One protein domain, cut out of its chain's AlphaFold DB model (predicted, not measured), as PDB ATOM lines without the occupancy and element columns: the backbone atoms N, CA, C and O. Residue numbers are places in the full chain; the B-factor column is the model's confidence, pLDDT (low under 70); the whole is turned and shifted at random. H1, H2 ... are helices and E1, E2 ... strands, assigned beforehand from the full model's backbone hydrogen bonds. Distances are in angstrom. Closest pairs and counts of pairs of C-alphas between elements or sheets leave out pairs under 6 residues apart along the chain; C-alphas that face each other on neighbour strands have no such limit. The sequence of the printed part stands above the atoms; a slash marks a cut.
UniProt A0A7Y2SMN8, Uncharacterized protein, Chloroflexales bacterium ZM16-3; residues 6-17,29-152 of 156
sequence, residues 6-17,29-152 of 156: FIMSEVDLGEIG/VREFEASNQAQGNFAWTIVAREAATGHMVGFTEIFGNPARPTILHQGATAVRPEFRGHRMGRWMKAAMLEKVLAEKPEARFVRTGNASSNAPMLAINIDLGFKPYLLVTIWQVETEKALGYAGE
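Overview. This is residues 6 to 17 and 29 to 152 of the 156 residues of an uncharacterized protein of Chloroflexales bacterium ZM16-3 (UniProt A0A7Y2SMN8). The body is one twisted sheet of six strands with two helices, H2 and H3, over the same face, H2 over the E2, E3 and E4 part and H3 over the E5 and E1 part. Beyond the edge strand E6 the chain runs on into an arm, and residues 142 to 152, with the small helix H4, stick out from the body, while H1 only grazes the sheet near E2. The printed part has 136 residues with four named helices and six named strands, in the order E1 H1 E2 E3 E4 H2 E5 H3 E6 H4, and its class is mixed, helices and strands. The sheet is mixed, in the order E2, E3, E4, E5, E1, E6. The whole is loose, with a radius of gyration of the C-alphas of 18.1 A, and elongated, spanning 65 by 38 by 31 A.

Along the chain. Across the sheet, E2 is residues 42 to 49, 22.7 A from first to last C-alpha, E3 is residues 56 to 64, 24.3 A, and E4 is residues 71 to 79, 25.5 A. Beside them come E5, residues 109 to 115, 19.5 A; E1, residues 6 to 12, 19.7 A; and E6, residues 131 to 137, 17.8 A. C-alpha 6, where E1 begins, is at (43.447, 48.484, 38.700). The longest helix, H2, is residues 88 to 103, 22.6 A, with C-alpha 88 at (41.736, 29.917, 33.191). H1 is residues 29 to 38, 14.2 A, H3 is residues 119 to 127, 12.2 A, and H4 is residues 143 to 151, 12.7 A, ending with C-alpha 151 at (7.496, 56.451, 63.100).

Arrangement. E2, E3 and E4 form a meander, each strand the antiparallel neighbour of the one before. E2 and E3 are a hairpin at 163 degrees, with N 44 and O 62 at 2.8 A. E3 and E4 are a hairpin at 167 degrees, with N 63 and O 73 at 2.8 A. E4 and E5 are parallel at 44 degrees, with N 72 and O 109 at 2.8 A. E5 and E1 are parallel at 23 degrees, with N 9 and O 112 at 2.9 A. E1 and E6 are parallel at 24 degrees, with N 10 and O 134 at 2.8 A. E4, H2 and E5 make a strand-helix-strand unit, two parallel neighbour strands with a helix between them in the chain; its crossover is right-handed. E5, H3 and E6 make a split one, with E1 between the strands in the sheet, also right-handed. H2 and H3 are on the same face, giving two layers, helices on one face of a sheet. The closest C-alphas of H2 and E3 are those of Met 92 and Thr 60, 6.2 A apart. H3 lies over E5 at a height over the sheet of 8.6 A and runs along the strands, at 10 degrees to E5 on the local plane. H2 and H3 are close but not clearly touching, the C-alphas of Arg 90 and Ile 124 being the closest at 5.8 A; they run the same way at a steep tilt of 38 degrees. H1 only grazes the sheet, with residues 33 to 37; its closest C-alphas to E2 are those of Asn 36 and Phe 42, 7.1 A apart. H4 is not on the sheet. In H1, H2, H3 and H4 every O i to N i+4 pair is within hydrogen-bond range.

Size, cuts and confidence. The two C-alphas farthest apart are those of Ala 52 and Glu 152, at 67.1 A. Residues 142 to 152, of which 143 to 151 belong to H4, stand free; the body without them spans 50 by 37 by 31 A. Residues 18 to 28 are not printed, and C-alphas 17 and 29 are 25.2 A apart across this cut. Of the links that are printed whole, none is long. The mean pLDDT of the printed part is 85.7; it is under 70 at residues 9 to 17, 114 to 117 and 151 to 152.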
ATOM      1  N   PHE A   6      44.426  49.545  38.520       80.06
ATOM      2  CA  PHE A   6      43.447  48.484  38.700       80.06
ATOM      3  C   PHE A   6      42.911  48.592  40.124       80.06
ATOM      4  O   PHE A   6      43.652  48.406  41.091       80.06
ATOM      5  N   ILE A   7      41.633  48.934  40.265       78.81
ATOM      6  CA  ILE A   7      41.011  49.155  41.569       78.81
ATOM      7  C   ILE A   7      39.787  48.265  41.735       78.81
ATOM      8  O   ILE A   7      39.077  47.947  40.785       78.81
ATOM      9  N   MET A   8      39.519  47.852  42.959       79.38
ATOM     10  CA  MET A   8      38.413  46.962  43.269       79.38
ATOM     11  C   MET A   8      37.634  47.496  44.454       79.38
ATOM     12  O   MET A   8      38.217  47.927  45.447       79.38
ATOM     13  N   SER A   9      36.312  47.440  44.351       68.00
ATOM     14  CA  SER A   9      35.448  47.543  45.515       68.00
ATOM     15  C   SER A   9      35.141  46.151  46.050       68.00
ATOM     16  O   SER A   9      34.760  45.258  45.285       68.00
ATOM     17  N   GLU A  10      35.262  45.985  47.356       61.94
ATOM     18  CA  GLU A  10      34.791  44.809  48.070       61.94
ATOM     19  C   GLU A  10      33.405  45.109  48.636       61.94
ATOM     20  O   GLU A  10      33.168  46.178  49.197       61.94
ATOM     21  N   VAL A  11      32.474  44.182  48.442       63.78
ATOM     22  CA  VAL A  11      31.120  44.266  48.981       63.78
ATOM     23  C   VAL A  11      31.013  43.269  50.121       63.78
ATOM     24  O   VAL A  11      31.110  42.060  49.906       63.78
ATOM     25  N   ASP A  12      30.830  43.787  51.327       61.69
ATOM     26  CA  ASP A  12      30.410  43.019  52.485       61.69
ATOM     27  C   ASP A  12      28.883  42.916  52.471       61.69
ATOM     28  O   ASP A  12      28.162  43.910  52.579       61.69
ATOM     29  N   LEU A  13      28.401  41.696  52.265       57.19
ATOM     30  CA  LEU A  13      26.978  41.404  52.173       57.19
ATOM     31  C   LEU A  13      26.324  41.206  53.548       57.19
ATOM     32  O   LEU A  13      25.133  40.940  53.571       57.19
ATOM     33  N   GLY A  14      27.042  41.333  54.674       57.94
ATOM     34  CA  GLY A  14      26.445  41.232  56.014       57.94
ATOM     35  C   GLY A  14      25.509  40.022  56.188       57.94
ATOM     36  O   GLY A  14      25.728  38.964  55.599       57.94
ATOM     37  N   GLU A  15      24.436  40.187  56.968       56.09
ATOM     38  CA  GLU A  15      23.296  39.253  57.010       56.09
ATOM     39  C   GLU A  15      22.196  39.686  56.024       56.09
ATOM     40  O   GLU A  15      21.050  39.934  56.403       56.09
ATOM     41  N   ILE A  16      22.520  39.840  54.741       53.66
ATOM     42  CA  ILE A  16      21.466  39.826  53.720       53.66
ATOM     43  C   ILE A  16      20.886  38.404  53.725       53.66
ATOM     44  O   ILE A  16      21.645  37.433  53.740       53.66
ATOM     45  N   GLY A  17      19.554  38.275  53.779       50.91
ATOM     46  CA  GLY A  17      18.881  36.968  53.770       50.91
ATOM     47  C   GLY A  17      19.207  36.170  52.503       50.91
ATOM     48  O   GLY A  17      19.885  36.690  51.622       50.91
ATOM     49  N   VAL A  29      20.001  38.434  29.333       88.94
ATOM     50  CA  VAL A  29      21.315  38.819  28.786       88.94
ATOM     51  C   VAL A  29      21.135  39.777  27.610       88.94
ATOM     52  O   VAL A  29      21.728  40.850  27.612       88.94
ATOM     53  N   ARG A  30      20.259  39.447  26.654       91.25
ATOM     54  CA  ARG A  30      19.966  40.318  25.504       91.25
ATOM     55  C   ARG A  30      19.379  41.666  25.921       91.25
ATOM     56  O   ARG A  30      19.743  42.690  25.353       91.25
ATOM     57  N   GLU A  31      18.493  41.686  26.912       91.81
ATOM     58  CA  GLU A  31      17.936  42.919  27.479       91.81
ATOM     59  C   GLU A  31      19.026  43.784  28.119       91.81
ATOM     60  O   GLU A  31      19.069  44.996  27.897       91.81
ATOM     61  N   PHE A  32      19.944  43.172  28.870       88.56
ATOM     62  CA  PHE A  32      21.088  43.863  29.457       88.56
ATOM     63  C   PHE A  32      22.033  44.429  28.389       88.56
ATOM     64  O   PHE A  32      22.442  45.588  28.476       88.56
ATOM     65  N   GLU A  33      22.347  43.650  27.352       90.69
ATOM     66  CA  GLU A  33      23.154  44.094  26.211       90.69
ATOM     67  C   GLU A  33      22.499  45.274  25.481       90.69
ATOM     68  O   GLU A  33      23.154  46.291  25.245       90.69
ATOM     69  N   ALA A  34      21.200  45.177  25.182       92.56
ATOM     70  CA  ALA A  34      20.442  46.240  24.528       92.56
ATOM     71  C   ALA A  34      20.393  47.515  25.383       92.56
ATOM     72  O   ALA A  34      20.608  48.614  24.871       92.56
ATOM     73  N   SER A  35      20.175  47.375  26.694       92.19
ATOM     74  CA  SER A  35      20.186  48.497  27.638       92.19
ATOM     75  C   SER A  35      21.555  49.177  27.699       92.19
ATOM     76  O   SER A  35      21.640  50.404  27.641       92.19
ATOM     77  N   ASN A  36      22.642  48.400  27.743       89.62
ATOM     78  CA  ASN A  36      23.997  48.945  27.713       89.62
ATOM     79  C   ASN A  36      24.275  49.718  26.426       89.62
ATOM     80  O   ASN A  36      24.766  50.846  26.484       89.62
ATOM     81  N   GLN A  37      23.925  49.149  25.273       91.19
ATOM     82  CA  GLN A  37      24.108  49.817  23.986       91.19
ATOM     83  C   GLN A  37      23.281  51.105  23.888       91.19
ATOM     84  O   GLN A  37      23.797  52.125  23.433       91.19
ATOM     85  N   ALA A  38      22.035  51.101  24.372       93.50
ATOM     86  CA  ALA A  38      21.175  52.285  24.391       93.50
ATOM     87  C   ALA A  38      21.742  53.421  25.264       93.50
ATOM     88  O   ALA A  38      21.546  54.596  24.959       93.50
ATOM     89  N   GLN A  39      22.492  53.082  26.317       92.81
ATOM     90  CA  GLN A  39      23.219  54.038  27.164       92.81
ATOM     91  C   GLN A  39      24.553  54.508  26.548       92.81
ATOM     92  O   GLN A  39      25.282  55.291  27.162       92.81
ATOM     93  N   GLY A  40      24.899  54.031  25.347       94.06
ATOM     94  CA  GLY A  40      26.172  54.313  24.686       94.06
ATOM     95  C   GLY A  40      27.355  53.551  25.284       94.06
ATOM     96  O   GLY A  40      28.503  53.903  25.009       94.06
ATOM     97  N   ASN A  41      27.110  52.526  26.106       95.38
ATOM     98  CA  ASN A  41      28.170  51.671  26.626       95.38
ATOM     99  C   ASN A  41      28.636  50.690  25.542       95.38
ATOM    100  O   ASN A  41      27.852  50.226  24.714       95.38
ATOM    101  N   PHE A  42      29.913  50.324  25.589       93.56
ATOM    102  CA  PHE A  42      30.453  49.194  24.843       93.56
ATOM    103  C   PHE A  42      30.784  48.042  25.793       93.56
ATOM    104  O   PHE A  42      31.044  48.255  26.979       93.56
ATOM    105  N   ALA A  43      30.814  46.830  25.241       94.00
ATOM    106  CA  ALA A  43      31.238  45.622  25.931       94.00
ATOM    107  C   ALA A  43      32.293  44.884  25.099       94.00
ATOM    108  O   ALA A  43      32.165  44.758  23.879       94.00
ATOM    109  N   TRP A  44      33.330  44.388  25.763       96.19
ATOM    110  CA  TRP A  44      34.287  43.433  25.223       96.19
ATOM    111  C   TRP A  44      34.181  42.133  25.995       96.19
ATOM    112  O   TRP A  44      34.316  42.133  27.215       96.19
ATOM    113  N   THR A  45      34.029  41.029  25.270       96.00
ATOM    114  CA  THR A  45      33.968  39.688  25.850       96.00
ATOM    115  C   THR A  45      35.069  38.836  25.239       96.00
ATOM    116  O   THR A  45      35.105  38.618  24.028       96.00
ATOM    117  N   ILE A  46      35.976  38.341  26.079       96.88
ATOM    118  CA  ILE A  46      36.952  37.321  25.689       96.88
ATOM    119  C   ILE A  46      36.381  35.966  26.073       96.88
ATOM    120  O   ILE A  46      35.979  35.754  27.216       96.88
ATOM    121  N   VAL A  47      36.372  35.043  25.113       96.38
ATOM    122  CA  VAL A  47      35.897  33.671  25.298       96.38
ATOM    123  C   VAL A  47      37.063  32.710  25.130       96.38
ATOM    124  O   VAL A  47      37.672  32.653  24.062       96.38
ATOM    125  N   ALA A  48      37.342  31.912  26.161       95.69
ATOM    126  CA  ALA A  48      38.255  30.783  26.044       95.69
ATOM    127  C   ALA A  48      37.524  29.593  25.418       95.69
ATOM    128  O   ALA A  48      36.400  29.258  25.808       95.69
ATOM    129  N   ARG A  49      38.175  28.935  24.457       95.56
ATOM    130  CA  ARG A  49      37.664  27.736  23.787       95.56
ATOM    131  C   ARG A  49      38.713  26.636  23.807       95.56
ATOM    132  O   ARG A  49      39.905  26.916  23.710       95.56
ATOM    133  N   GLU A  50      38.268  25.395  23.920       93.19
ATOM    134  CA  GLU A  50      39.131  24.231  23.760       93.19
ATOM    135  C   GLU A  50      39.580  24.130  22.296       93.19
ATOM    136  O   GLU A  50      38.748  24.115  21.391       93.19
ATOM    137  N   ALA A  51      40.890  24.060  22.051       90.31
ATOM    138  CA  ALA A  51      41.436  24.100  20.693       90.31
ATOM    139  C   ALA A  51      40.987  22.911  19.825       90.31
ATOM    140  O   ALA A  51      40.772  23.072  18.628       90.31
ATOM    141  N   ALA A  52      40.834  21.729  20.426       91.81
ATOM    142  CA  ALA A  52      40.494  20.505  19.706       91.81
ATOM    143  C   ALA A  52      39.014  20.436  19.290       91.81
ATOM    144  O   ALA A  52      38.702  19.928  18.217       91.81
ATOM    145  N   THR A  53      38.103  20.929  20.133       93.31
ATOM    146  CA  THR A  53      36.648  20.751  19.962       93.31
ATOM    147  C   THR A  53      35.912  22.054  19.656       93.31
ATOM    148  O   THR A  53      34.770  22.036  19.209       93.31
ATOM    149  N   GLY A  54      36.533  23.203  19.932       92.31
ATOM    150  CA  GLY A  54      35.889  24.513  19.899       92.31
ATOM    151  C   GLY A  54      34.930  24.771  21.067       92.31
ATOM    152  O   GLY A  54      34.311  25.838  21.104       92.31
ATOM    153  N   HIS A  55      34.800  23.840  22.021       92.81
ATOM    154  CA  HIS A  55      33.903  23.988  23.164       92.81
ATOM    155  C   HIS A  55      34.260  25.213  24.004       92.81
ATOM    156  O   HIS A  55      35.425  25.462  24.312       92.81
ATOM    157  N   MET A  56      33.241  25.968  24.409       93.81
ATOM    158  CA  MET A  56      33.419  27.126  25.276       93.81
ATOM    159  C   MET A  56      33.845  26.674  26.674       93.81
ATOM    160  O   MET A  56      33.132  25.927  27.342       93.81
ATOM    161  N   VAL A  57      35.004  27.155  27.110       95.19
ATOM    162  CA  VAL A  57      35.604  26.858  28.418       95.19
ATOM    163  C   VAL A  57      35.144  27.874  29.462       95.19
ATOM    164  O   VAL A  57      34.876  27.532  30.615       95.19
ATOM    165  N   GLY A  58      35.043  29.136  29.060       94.56
ATOM    166  CA  GLY A  58      34.710  30.242  29.942       94.56
ATOM    167  C   GLY A  58      34.788  31.578  29.223       94.56
ATOM    168  O   GLY A  58      35.091  31.636  28.029       94.56
ATOM    169  N   PHE A  59      34.516  32.648  29.959       95.75
ATOM    170  CA  PHE A  59      34.589  34.007  29.438       95.75
ATOM    171  C   PHE A  59      34.987  35.024  30.511       95.75
ATOM    172  O   PHE A  59      34.932  34.740  31.712       95.75
ATOM    173  N   THR A  60      35.370  36.217  30.060       94.94
ATOM    174  CA  THR A  60      35.509  37.426  30.877       94.94
ATOM    175  C   THR A  60      35.044  38.650  30.094       94.94
ATOM    176  O   THR A  60      35.142  38.661  28.863       94.94
ATOM    177  N   GLU A  61      34.563  39.673  30.794       95.25
ATOM    178  CA  GLU A  61      33.978  40.868  30.180       95.25
ATOM    179  C   GLU A  61      34.580  42.166  30.711       95.25
ATOM    180  O   GLU A  61      34.882  42.283  31.899       95.25
ATOM    181  N   ILE A  62      34.677  43.170  29.844       95.56
ATOM    182  CA  ILE A  62      34.877  44.567  30.223       95.56
ATOM    183  C   ILE A  62      33.802  45.430  29.580       95.56
ATOM    184  O   ILE A  62      33.485  45.281  28.404       95.56
ATOM    185  N   PHE A  63      33.300  46.384  30.353       95.19
ATOM    186  CA  PHE A  63      32.370  47.408  29.909       95.19
ATOM    187  C   PHE A  63      33.026  48.784  30.000       95.19
ATOM    188  O   PHE A  63      33.843  49.045  30.888       95.19
ATOM    189  N   GLY A  64      32.643  49.688  29.110       95.38
ATOM    190  CA  GLY A  64      33.085  51.075  29.153       95.38
ATOM    191  C   GLY A  64      32.084  52.006  28.491       95.38
ATOM    192  O   GLY A  64      31.167  51.565  27.805       95.38
ATOM    193  N   ASN A  65      32.270  53.308  28.686       95.44
ATOM    194  CA  ASN A  65      31.452  54.334  28.050       95.44
ATOM    195  C   ASN A  65      32.375  55.364  27.380       95.44
ATOM    196  O   ASN A  65      33.215  55.941  28.074       95.44
ATOM    197  N   PRO A  66      32.241  55.638  26.069       93.69
ATOM    198  CA  PRO A  66      33.077  56.619  25.377       93.69
ATOM    199  C   PRO A  66      32.991  58.038  25.958       93.69
ATOM    200  O   PRO A  66      33.952  58.791  25.851       93.69
ATOM    201  N   ALA A  67      31.882  58.401  26.613       94.81
ATOM    202  CA  ALA A  67      31.739  59.678  27.314       94.81
ATOM    203  C   ALA A  67      32.504  59.728  28.654       94.81
ATOM    204  O   ALA A  67      32.655  60.798  29.241       94.81
ATOM    205  N   ARG A  68      32.989  58.586  29.159       94.12
ATOM    206  CA  ARG A  68      33.810  58.463  30.378       94.12
ATOM    207  C   ARG A  68      34.997  57.529  30.132       94.12
ATOM    208  O   ARG A  68      35.124  56.499  30.796       94.12
ATOM    209  N   PRO A  69      35.888  57.873  29.196       93.69
ATOM    210  CA  PRO A  69      36.820  56.902  28.643       93.69
ATOM    211  C   PRO A  69      37.963  56.548  29.615       93.69
ATOM    212  O   PRO A  69      38.635  55.537  29.446       93.69
ATOM    213  N   THR A  70      38.131  57.317  30.697       94.56
ATOM    214  CA  THR A  70      39.108  57.039  31.759       94.56
ATOM    215  C   THR A  70      38.697  55.907  32.702       94.56
ATOM    216  O   THR A  70      39.505  55.520  33.546       94.56
ATOM    217  N   ILE A  71      37.456  55.412  32.629       93.50
ATOM    218  CA  ILE A  71      36.916  54.404  33.549       93.50
ATOM    219  C   ILE A  71      36.362  53.224  32.755       93.50
ATOM    220  O   ILE A  71      35.456  53.378  31.940       93.50
ATOM    221  N   LEU A  72      36.861  52.034  33.074       95.38
ATOM    222  CA  LEU A  72      36.345  50.757  32.598       95.38
ATOM    223  C   LEU A  72      35.853  49.918  33.776       95.38
ATOM    224  O   LEU A  72      36.328  50.059  34.907       95.38
ATOM    225  N   HIS A  73      34.910  49.025  33.504       93.31
ATOM    226  CA  HIS A  73      34.362  48.098  34.480       93.31
ATOM    227  C   HIS A  73      34.656  46.658  34.067       93.31
ATOM    228  O   HIS A  73      34.209  46.206  33.018       93.31
ATOM    229  N   GLN A  74      35.400  45.937  34.900       93.00
ATOM    230  CA  GLN A  74      35.583  44.497  34.788       93.00
ATOM    231  C   GLN A  74      34.303  43.807  35.260       93.00
ATOM    232  O   GLN A  74      33.929  43.898  36.428       93.00
ATOM    233  N   GLY A  75      33.655  43.117  34.324       90.44
ATOM    234  CA  GLY A  75      32.423  42.375  34.537       90.44
ATOM    235  C   GLY A  75      32.651  40.931  34.962       90.44
ATOM    236  O   GLY A  75      33.689  40.572  35.536       90.44
ATOM    237  N   ALA A  76      31.672  40.085  34.634       88.94
ATOM    238  CA  ALA A  76      31.674  38.678  34.993       88.94
ATOM    239  C   ALA A  76      32.916  37.951  34.459       88.94
ATOM    240  O   ALA A  76      33.490  38.275  33.419       88.94
ATOM    241  N   THR A  77      33.368  36.952  35.214       90.31
ATOM    242  CA  THR A  77      34.389  36.002  34.769       90.31
ATOM    243  C   THR A  77      33.983  34.627  35.249       90.31
ATOM    244  O   THR A  77      33.920  34.383  36.453       90.31
ATOM    245  N   ALA A  78      33.702  33.735  34.308       90.12
ATOM    246  CA  ALA A  78      33.199  32.408  34.609       90.12
ATOM    247  C   ALA A  78      33.987  31.347  33.845       90.12
ATOM    248  O   ALA A  78      34.353  31.523  32.684       90.12
ATOM    249  N   VAL A  79      34.226  30.224  34.516       91.75
ATOM    250  CA  VAL A  79      34.842  29.027  33.944       91.75
ATOM    251  C   VAL A  79      33.916  27.858  34.236       91.75
ATOM    252  O   VAL A  79      33.481  27.675  35.385       91.75
ATOM    253  N   ARG A  80      33.606  27.079  33.196       91.62
ATOM    254  CA  ARG A  80      32.771  25.885  33.327       91.62
ATOM    255  C   ARG A  80      33.401  24.908  34.333       91.62
ATOM    256  O   ARG A  80      34.631  24.800  34.359       91.62
ATOM    257  N   PRO A  81      32.602  24.235  35.182       90.44
ATOM    258  CA  PRO A  81      33.105  23.380  36.259       90.44
ATOM    259  C   PRO A  81      34.187  22.382  35.838       90.44
ATOM    260  O   PRO A  81      35.209  22.284  36.510       90.44
ATOM    261  N   GLU A  82      34.001  21.717  34.699       90.75
ATOM    262  CA  GLU A  82      34.919  20.714  34.142       90.75
ATOM    263  C   GLU A  82      36.297  21.260  33.732       90.75
ATOM    264  O   GLU A  82      37.233  20.484  33.576       90.75
ATOM    265  N   PHE A  83      36.450  22.583  33.594       87.81
ATOM    266  CA  PHE A  83      37.715  23.235  33.232       87.81
ATOM    267  C   PHE A  83      38.299  24.090  34.374       87.81
ATOM    268  O   PHE A  83      39.221  24.890  34.168       87.81
ATOM    269  N   ARG A  84      37.762  23.967  35.596       87.75
ATOM    270  CA  ARG A  84      38.309  24.643  36.785       87.75
ATOM    271  C   ARG A  84      39.646  24.014  37.208       87.75
ATOM    272  O   ARG A  84      40.025  22.947  36.752       87.75
ATOM    273  N   GLY A  85      40.401  24.709  38.061       85.00
ATOM    274  CA  GLY A  85      41.717  24.253  38.545       85.00
ATOM    275  C   GLY A  85      42.912  24.650  37.665       85.00
ATOM    276  O   GLY A  85      44.039  24.675  38.146       85.00
ATOM    277  N   HIS A  86      42.681  25.090  36.425       86.44
ATOM    278  CA  HIS A  86      43.747  25.477  35.482       86.44
ATOM    279  C   HIS A  86      44.011  26.990  35.405       86.44
ATOM    280  O   HIS A  86      44.594  27.482  34.444       86.44
ATOM    281  N   ARG A  87      43.547  27.757  36.403       88.69
ATOM    282  CA  ARG A  87      43.670  29.231  36.464       88.69
ATOM    283  C   ARG A  87      43.149  29.962  35.212       88.69
ATOM    284  O   ARG A  87      43.553  31.090  34.946       88.69
ATOM    285  N   MET A  88      42.216  29.365  34.466       91.31
ATOM    286  CA  MET A  88      41.736  29.917  33.191       91.31
ATOM    287  C   MET A  88      41.126  31.319  33.340       91.31
ATOM    288  O   MET A  88      41.363  32.188  32.509       91.31
ATOM    289  N   GLY A  89      40.410  31.576  34.443       90.12
ATOM    290  CA  GLY A  89      39.867  32.906  34.744       90.12
ATOM    291  C   GLY A  89      40.946  33.987  34.868       90.12
ATOM    292  O   GLY A  89      40.755  35.097  34.382       90.12
ATOM    293  N   ARG A  90      42.110  33.647  35.441       90.88
ATOM    294  CA  ARG A  90      43.261  34.556  35.537       90.88
ATOM    295  C   ARG A  90      43.823  34.879  34.155       90.88
ATOM    296  O   ARG A  90      44.049  36.046  33.866       90.88
ATOM    297  N   TRP A  91      44.018  33.869  33.309       93.50
ATOM    298  CA  TRP A  91      44.553  34.064  31.957       93.50
ATOM    299  C   TRP A  91      43.614  34.874  31.065       93.50
ATOM    300  O   TRP A  91      44.068  35.789  30.386       93.50
ATOM    301  N   MET A  92      42.308  34.599  31.115       95.50
ATOM    302  CA  MET A  92      41.322  35.391  30.375       95.50
ATOM    303  C   MET A  92      41.329  36.856  30.820       95.50
ATOM    304  O   MET A  92      41.362  37.744  29.972       95.50
ATOM    305  N   LYS A  93      41.346  37.121  32.135       93.56
ATOM    306  CA  LYS A  93      41.440  38.493  32.652       93.56
ATOM    307  C   LYS A  93      42.748  39.170  32.248       93.56
ATOM    308  O   LYS A  93      42.705  40.303  31.794       93.56
ATOM    309  N   ALA A  94      43.888  38.488  32.353       93.94
ATOM    310  CA  ALA A  94      45.172  39.031  31.905       93.94
ATOM    311  C   ALA A  94      45.132  39.438  30.422       93.94
ATOM    312  O   ALA A  94      45.460  40.576  30.105       93.94
ATOM    313  N   ALA A  95      44.629  38.567  29.541       96.12
ATOM    314  CA  ALA A  95      44.473  38.878  28.120       96.12
ATOM    315  C   ALA A  95      43.524  40.069  27.875       96.12
ATOM    316  O   ALA A  95      43.763  40.890  26.991       96.12
ATOM    317  N   MET A  96      42.462  40.202  28.679       96.19
ATOM    318  CA  MET A  96      41.574  41.367  28.630       96.19
ATOM    319  C   MET A  96      42.305  42.654  29.028       96.19
ATOM    320  O   MET A  96      42.167  43.673  28.353       96.19
ATOM    321  N   LEU A  97      43.100  42.619  30.100       93.25
ATOM    322  CA  LEU A  97      43.861  43.781  30.555       93.25
ATOM    323  C   LEU A  97      44.939  44.186  29.544       93.25
ATOM    324  O   LEU A  97      45.093  45.373  29.281       93.25
ATOM    325  N   GLU A  98      45.628  43.229  28.917       94.81
ATOM    326  CA  GLU A  98      46.567  43.512  27.822       94.81
ATOM    327  C   GLU A  98      45.875  44.221  26.653       94.81
ATOM    328  O   GLU A  98      46.369  45.238  26.163       94.81
ATOM    329  N   LYS A  99      44.687  43.746  26.252       95.56
ATOM    330  CA  LYS A  99      43.875  44.398  25.216       95.56
ATOM    331  C   LYS A  99      43.487  45.825  25.611       95.56
ATOM    332  O   LYS A  99      43.581  46.730  24.786       95.56
ATOM    333  N   VAL A 100      43.077  46.048  26.862       94.19
ATOM    334  CA  VAL A 100      42.765  47.392  27.378       94.19
ATOM    335  C   VAL A 100      43.973  48.313  27.293       94.19
ATOM    336  O   VAL A 100      43.847  49.410  26.760       94.19
ATOM    337  N   LEU A 101      45.141  47.870  27.759       91.50
ATOM    338  CA  LEU A 101      46.361  48.679  27.730       91.50
ATOM    339  C   LEU A 101      46.780  49.048  26.299       91.50
ATOM    340  O   LEU A 101      47.325  50.128  26.079       91.50
ATOM    341  N   ALA A 102      46.516  48.170  25.328       94.75
ATOM    342  CA  ALA A 102      46.834  48.406  23.923       94.75
ATOM    343  C   ALA A 102      45.825  49.328  23.210       94.75
ATOM    344  O   ALA A 102      46.223  50.171  22.409       94.75
ATOM    345  N   GLU A 103      44.525  49.165  23.471       95.25
ATOM    346  CA  GLU A 103      43.453  49.794  22.678       95.25
ATOM    347  C   GLU A 103      42.717  50.936  23.391       95.25
ATOM    348  O   GLU A 103      41.949  51.659  22.753       95.25
ATOM    349  N   LYS A 104      42.924  51.101  24.701       93.38
ATOM    350  CA  LYS A 104      42.331  52.161  25.529       93.38
ATOM    351  C   LYS A 104      43.400  52.896  26.340       93.38
ATOM    352  O   LYS A 104      43.335  52.883  27.567       93.38
ATOM    353  N   PRO A 105      44.371  53.565  25.692       91.75
ATOM    354  CA  PRO A 105      45.424  54.311  26.389       91.75
ATOM    355  C   PRO A 105      44.889  55.437  27.287       91.75
ATOM    356  O   PRO A 105      45.597  55.922  28.166       91.75
ATOM    357  N   GLU A 106      43.653  55.883  27.061       92.81
ATOM    358  CA  GLU A 106      42.964  56.868  27.883       92.81
ATOM    359  C   GLU A 106      42.339  56.294  29.163       92.81
ATOM    360  O   GLU A 106      42.000  57.063  30.069       92.81
ATOM    361  N   ALA A 107      42.205  54.966  29.272       93.31
ATOM    362  CA  ALA A 107      41.723  54.316  30.479       93.31
ATOM    363  C   ALA A 107      42.721  54.539  31.621       93.31
ATOM    364  O   ALA A 107      43.907  54.263  31.510       93.31
ATOM    365  N   ARG A 108      42.232  55.036  32.758       90.31
ATOM    366  CA  ARG A 108      43.041  55.224  33.971       90.31
ATOM    367  C   ARG A 108      42.641  54.259  35.069       90.31
ATOM    368  O   ARG A 108      43.487  53.870  35.857       90.31
ATOM    369  N   PHE A 109      41.367  53.881  35.112       91.19
ATOM    370  CA  PHE A 109      40.816  53.022  36.149       91.19
ATOM    371  C   PHE A 109      40.084  51.839  35.533       91.19
ATOM    372  O   PHE A 109      39.132  52.035  34.778       91.19
ATOM    373  N   VAL A 110      40.457  50.623  35.923       91.31
ATOM    374  CA  VAL A 110      39.626  49.432  35.702       91.31
ATOM    375  C   VAL A 110      39.059  49.011  37.046       91.31
ATOM    376  O   VAL A 110      39.811  48.704  37.970       91.31
ATOM    377  N   ARG A 111      37.731  49.040  37.159       90.81
ATOM    378  CA  ARG A 111      37.002  48.789  38.405       90.81
ATOM    379  C   ARG A 111      36.315  47.438  38.370       90.81
ATOM    380  O   ARG A 111      35.628  47.149  37.401       90.81
ATOM    381  N   THR A 112      36.414  46.658  39.436       85.00
ATOM    382  CA  THR A 112      35.619  45.430  39.623       85.00
ATOM    383  C   THR A 112      34.903  45.478  40.967       85.00
ATOM    384  O   THR A 112      35.383  46.130  41.894       85.00
ATOM    385  N   GLY A 113      33.765  44.795  41.069       75.62
ATOM    386  CA  GLY A 113      33.085  44.540  42.338       75.62
ATOM    387  C   GLY A 113      33.156  43.056  42.679       75.62
ATOM    388  O   GLY A 113      32.816  42.230  41.836       75.62
ATOM    389  N   ASN A 114      33.587  42.719  43.893       67.44
ATOM    390  CA  ASN A 114      33.579  41.346  44.394       67.44
ATOM    391  C   ASN A 114      32.859  41.285  45.745       67.44
ATOM    392  O   ASN A 114      33.061  42.165  46.578       67.44
ATOM    393  N   ALA A 115      32.095  40.221  45.993       62.59
ATOM    394  CA  ALA A 115      31.684  39.884  47.354       62.59
ATOM    395  C   ALA A 115      32.920  39.460  48.168       62.59
ATOM    396  O   ALA A 115      33.723  38.656  47.680       62.59
ATOM    397  N   SER A 116      33.061  39.973  49.393       60.12
ATOM    398  CA  SER A 116      34.177  39.668  50.307       60.12
ATOM    399  C   SER A 116      34.315  38.165  50.595       60.12
ATOM    400  O   SER A 116      35.418  37.657  50.785       60.12
ATOM    401  N   SER A 117      33.206  37.423  50.532       64.88
ATOM    402  CA  SER A 117      33.147  35.967  50.707       64.88
ATOM    403  C   SER A 117      33.742  35.156  49.541       64.88
ATOM    404  O   SER A 117      34.037  33.971  49.703       64.88
ATOM    405  N   ASN A 118      33.967  35.754  48.363       70.12
ATOM    406  CA  ASN A 118      34.475  35.050  47.179       70.12
ATOM    407  C   ASN A 118      36.015  35.034  47.130       70.12
ATOM    408  O   ASN A 118      36.646  35.658  46.266       70.12
ATOM    409  N   ALA A 119      36.622  34.284  48.054       71.81
ATOM    410  CA  ALA A 119      38.075  34.178  48.193       71.81
ATOM    411  C   ALA A 119      38.821  33.783  46.893       71.81
ATOM    412  O   ALA A 119      39.852  34.395  46.600       71.81
ATOM    413  N   PRO A 120      38.334  32.840  46.051       72.75
ATOM    414  CA  PRO A 120      39.007  32.510  44.792       72.75
ATOM    415  C   PRO A 120      39.071  33.682  43.801       72.75
ATOM    416  O   PRO A 120      40.101  33.890  43.159       72.75
ATOM    417  N   MET A 121      37.996  34.465  43.673       77.19
ATOM    418  CA  MET A 121      37.981  35.630  42.780       77.19
ATOM    419  C   MET A 121      38.787  36.801  43.336       77.19
ATOM    420  O   MET A 121      39.405  37.532  42.559       77.19
ATOM    421  N   LEU A 122      38.813  36.962  44.661       78.00
ATOM    422  CA  LEU A 122      39.670  37.935  45.332       78.00
ATOM    423  C   LEU A 122      41.152  37.643  45.054       78.00
ATOM    424  O   LEU A 122      41.878  38.539  44.627       78.00
ATOM    425  N   ALA A 123      41.573  36.380  45.177       80.12
ATOM    426  CA  ALA A 123      42.944  35.961  44.884       80.12
ATOM    427  C   ALA A 123      43.356  36.270  43.435       80.12
ATOM    428  O   ALA A 123      44.443  36.792  43.203       80.12
ATOM    429  N   ILE A 124      42.476  36.020  42.456       81.19
ATOM    430  CA  ILE A 124      42.747  36.354  41.047       81.19
ATOM    431  C   ILE A 124      42.935  37.865  40.862       81.19
ATOM    432  O   ILE A 124      43.824  38.280  40.124       81.19
ATOM    433  N   ASN A 125      42.106  38.689  41.503       83.31
ATOM    434  CA  ASN A 125      42.194  40.141  41.368       83.31
ATOM    435  C   ASN A 125      43.485  40.684  42.002       83.31
ATOM    436  O   ASN A 125      44.174  41.481  41.367       83.31
ATOM    437  N   ILE A 126      43.859  40.197  43.190       83.25
ATOM    438  CA  ILE A 126      45.126  40.551  43.851       83.25
ATOM    439  C   ILE A 126      46.322  40.145  42.980       83.25
ATOM    440  O   ILE A 126      47.205  40.963  42.729       83.25
ATOM    441  N   ASP A 127      46.320  38.918  42.449       85.25
ATOM    442  CA  ASP A 127      47.366  38.404  41.555       85.25
ATOM    443  C   ASP A 127      47.546  39.250  40.282       85.25
ATOM    444  O   ASP A 127      48.628  39.263  39.693       85.25
ATOM    445  N   LEU A 128      46.480  39.916  39.830       85.56
ATOM    446  CA  LEU A 128      46.466  40.789  38.653       85.56
ATOM    447  C   LEU A 128      46.728  42.265  38.996       85.56
ATOM    448  O   LEU A 128      46.681  43.113  38.110       85.56
ATOM    449  N   GLY A 129      47.017  42.577  40.261       86.56
ATOM    450  CA  GLY A 129      47.376  43.921  40.708       86.56
ATOM    451  C   GLY A 129      46.193  44.836  41.028       86.56
ATOM    452  O   GLY A 129      46.408  46.036  41.208       86.56
ATOM    453  N   PHE A 130      44.966  44.306  41.131       85.50
ATOM    454  CA  PHE A 130      43.834  45.086  41.634       85.50
ATOM    455  C   PHE A 130      44.044  45.428  43.107       85.50
ATOM    456  O   PHE A 130      44.306  44.553  43.933       85.50
ATOM    457  N   LYS A 131      43.874  46.706  43.438       84.94
ATOM    458  CA  LYS A 131      43.985  47.211  44.807       84.94
ATOM    459  C   LYS A 131      42.596  47.469  45.393       84.94
ATOM    460  O   LYS A 131      41.765  48.063  44.695       84.94
ATOM    461  N   PRO A 132      42.327  47.074  46.650       81.25
ATOM    462  CA  PRO A 132      41.117  47.490  47.345       81.25
ATOM    463  C   PRO A 132      41.035  49.019  47.389       81.25
ATOM    464  O   PRO A 132      42.009  49.689  47.729       81.25
ATOM    465  N   TYR A 133      39.884  49.566  47.015       79.50
ATOM    466  CA  TYR A 133      39.640  51.010  46.956       79.50
ATOM    467  C   TYR A 133      38.399  51.431  47.748       79.50
ATOM    468  O   TYR A 133      38.353  52.536  48.281       79.50
ATOM    469  N   LEU A 134      37.391  50.563  47.836       76.94
ATOM    470  CA  LEU A 134      36.135  50.853  48.523       76.94
ATOM    471  C   LEU A 134      35.599  49.584  49.183       76.94
ATOM    472  O   LEU A 134      35.512  48.556  48.519       76.94
ATOM    473  N   LEU A 135      35.202  49.678  50.449       76.94
ATOM    474  CA  LEU A 135      34.390  48.663  51.114       76.94
ATOM    475  C   LEU A 135      32.939  49.151  51.134       76.94
ATOM    476  O   LEU A 135      32.671  50.268  51.577       76.94
ATOM    477  N   VAL A 136      32.017  48.334  50.635       76.06
ATOM    478  CA  VAL A 136      30.578  48.612  50.651       76.06
ATOM    479  C   VAL A 136      29.911  47.585  51.544       76.06
ATOM    480  O   VAL A 136      29.926  46.408  51.211       76.06
ATOM    481  N   THR A 137      29.297  48.017  52.642       77.31
ATOM    482  CA  THR A 137      28.457  47.138  53.461       77.31
ATOM    483  C   THR A 137      27.001  47.331  53.069       77.31
ATOM    484  O   THR A 137      26.497  48.458  53.087       77.31
ATOM    485  N   ILE A 138      26.330  46.244  52.700       76.88
ATOM    486  CA  ILE A 138      24.906  46.248  52.367       76.88
ATOM    487  C   ILE A 138      24.132  45.656  53.547       76.88
ATOM    488  O   ILE A 138      24.479  44.600  54.064       76.88
ATOM    489  N   TRP A 139      23.068  46.347  53.955       76.06
ATOM    490  CA  TRP A 139      22.167  45.917  55.021       76.06
ATOM    491  C   TRP A 139      20.778  45.666  54.444       76.06
ATOM    492  O   TRP A 139      20.312  46.437  53.601       76.06
ATOM    493  N   GLN A 140      20.105  44.620  54.920       78.00
ATOM    494  CA  GLN A 140      18.709  44.344  54.599       78.00
ATOM    495  C   GLN A 140      17.852  44.479  55.856       78.00
ATOM    496  O   GLN A 140      18.218  44.022  56.934       78.00
ATOM    497  N   VAL A 141      16.686  45.100  55.706       83.94
ATOM    498  CA  VAL A 141      15.664  45.190  56.748       83.94
ATOM    499  C   VAL A 141      14.304  44.911  56.118       83.94
ATOM    500  O   VAL A 141      14.060  45.276  54.968       83.94
ATOM    501  N   GLU A 142      13.417  44.245  56.855       84.94
ATOM    502  CA  GLU A 142      12.024  44.091  56.431       84.94
ATOM    503  C   GLU A 142      11.360  45.468  56.340       84.94
ATOM    504  O   GLU A 142      11.486  46.287  57.252       84.94
ATOM    505  N   THR A 143      10.615  45.716  55.262       85.56
ATOM    506  CA  THR A 143       9.962  47.011  55.019       85.56
ATOM    507  C   THR A 143       9.084  47.451  56.194       85.56
ATOM    508  O   THR A 143       9.099  48.621  56.564       85.56
ATOM    509  N   GLU A 144       8.366  46.520  56.830       85.75
ATOM    510  CA  GLU A 144       7.530  46.805  58.005       85.75
ATOM    511  C   GLU A 144       8.357  47.283  59.209       85.75
ATOM    512  O   GLU A 144       8.013  48.281  59.841       85.75
ATOM    513  N   LYS A 145       9.500  46.635  59.480       84.06
ATOM    514  CA  LYS A 145      10.439  47.059  60.532       84.06
ATOM    515  C   LYS A 145      11.049  48.426  60.223       84.06
ATOM    516  O   LYS A 145      11.154  49.261  61.117       84.06
ATOM    517  N   ALA A 146      11.395  48.682  58.960       84.81
ATOM    518  CA  ALA A 146      11.925  49.974  58.524       84.81
ATOM    519  C   ALA A 146      10.929  51.125  58.756       84.81
ATOM    520  O   ALA A 146      11.322  52.203  59.201       84.81
ATOM    521  N   LEU A 147       9.639  50.887  58.501       84.88
ATOM    522  CA  LEU A 147       8.579  51.865  58.755       84.88
ATOM    523  C   LEU A 147       8.380  52.132  60.253       84.88
ATOM    524  O   LEU A 147       8.136  53.277  60.630       84.88
ATOM    525  N   GLY A 148       8.550  51.115  61.106       81.94
ATOM    526  CA  GLY A 148       8.543  51.275  62.565       81.94
ATOM    527  C   GLY A 148       9.614  52.254  63.061       81.94
ATOM    528  O   GLY A 148       9.300  53.164  63.824       81.94
ATOM    529  N   TYR A 149      10.846  52.155  62.548       79.25
ATOM    530  CA  TYR A 149      11.930  53.089  62.892       79.25
ATOM    531  C   TYR A 149      11.688  54.527  62.407       79.25
ATOM    532  O   TYR A 149      12.180  55.474  63.016       79.25
ATOM    533  N   ALA A 150      10.932  54.712  61.322       73.56
ATOM    534  CA  ALA A 150      10.594  56.038  60.807       73.56
ATOM    535  C   ALA A 150       9.460  56.725  61.599       73.56
ATOM    536  O   ALA A 150       9.320  57.947  61.526       73.56
ATOM    537  N   GLY A 151       8.655  55.959  62.347       61.78
ATOM    538  CA  GLY A 151       7.496  56.451  63.100       61.78
ATOM    539  C   GLY A 151       7.804  57.021  64.491       61.78
ATOM    540  O   GLY A 151       7.002  57.787  65.015       61.78
ATOM    541  N   GLU A 152       8.961  56.714  65.083       55.84
ATOM    542  CA  GLU A 152       9.313  57.128  66.458       55.84
ATOM    543  C   GLU A 152       9.969  58.527  66.555       55.84
ATOM    544  O   GLU A 152      10.374  58.960  67.629       55.84
TER     545      GLU A 152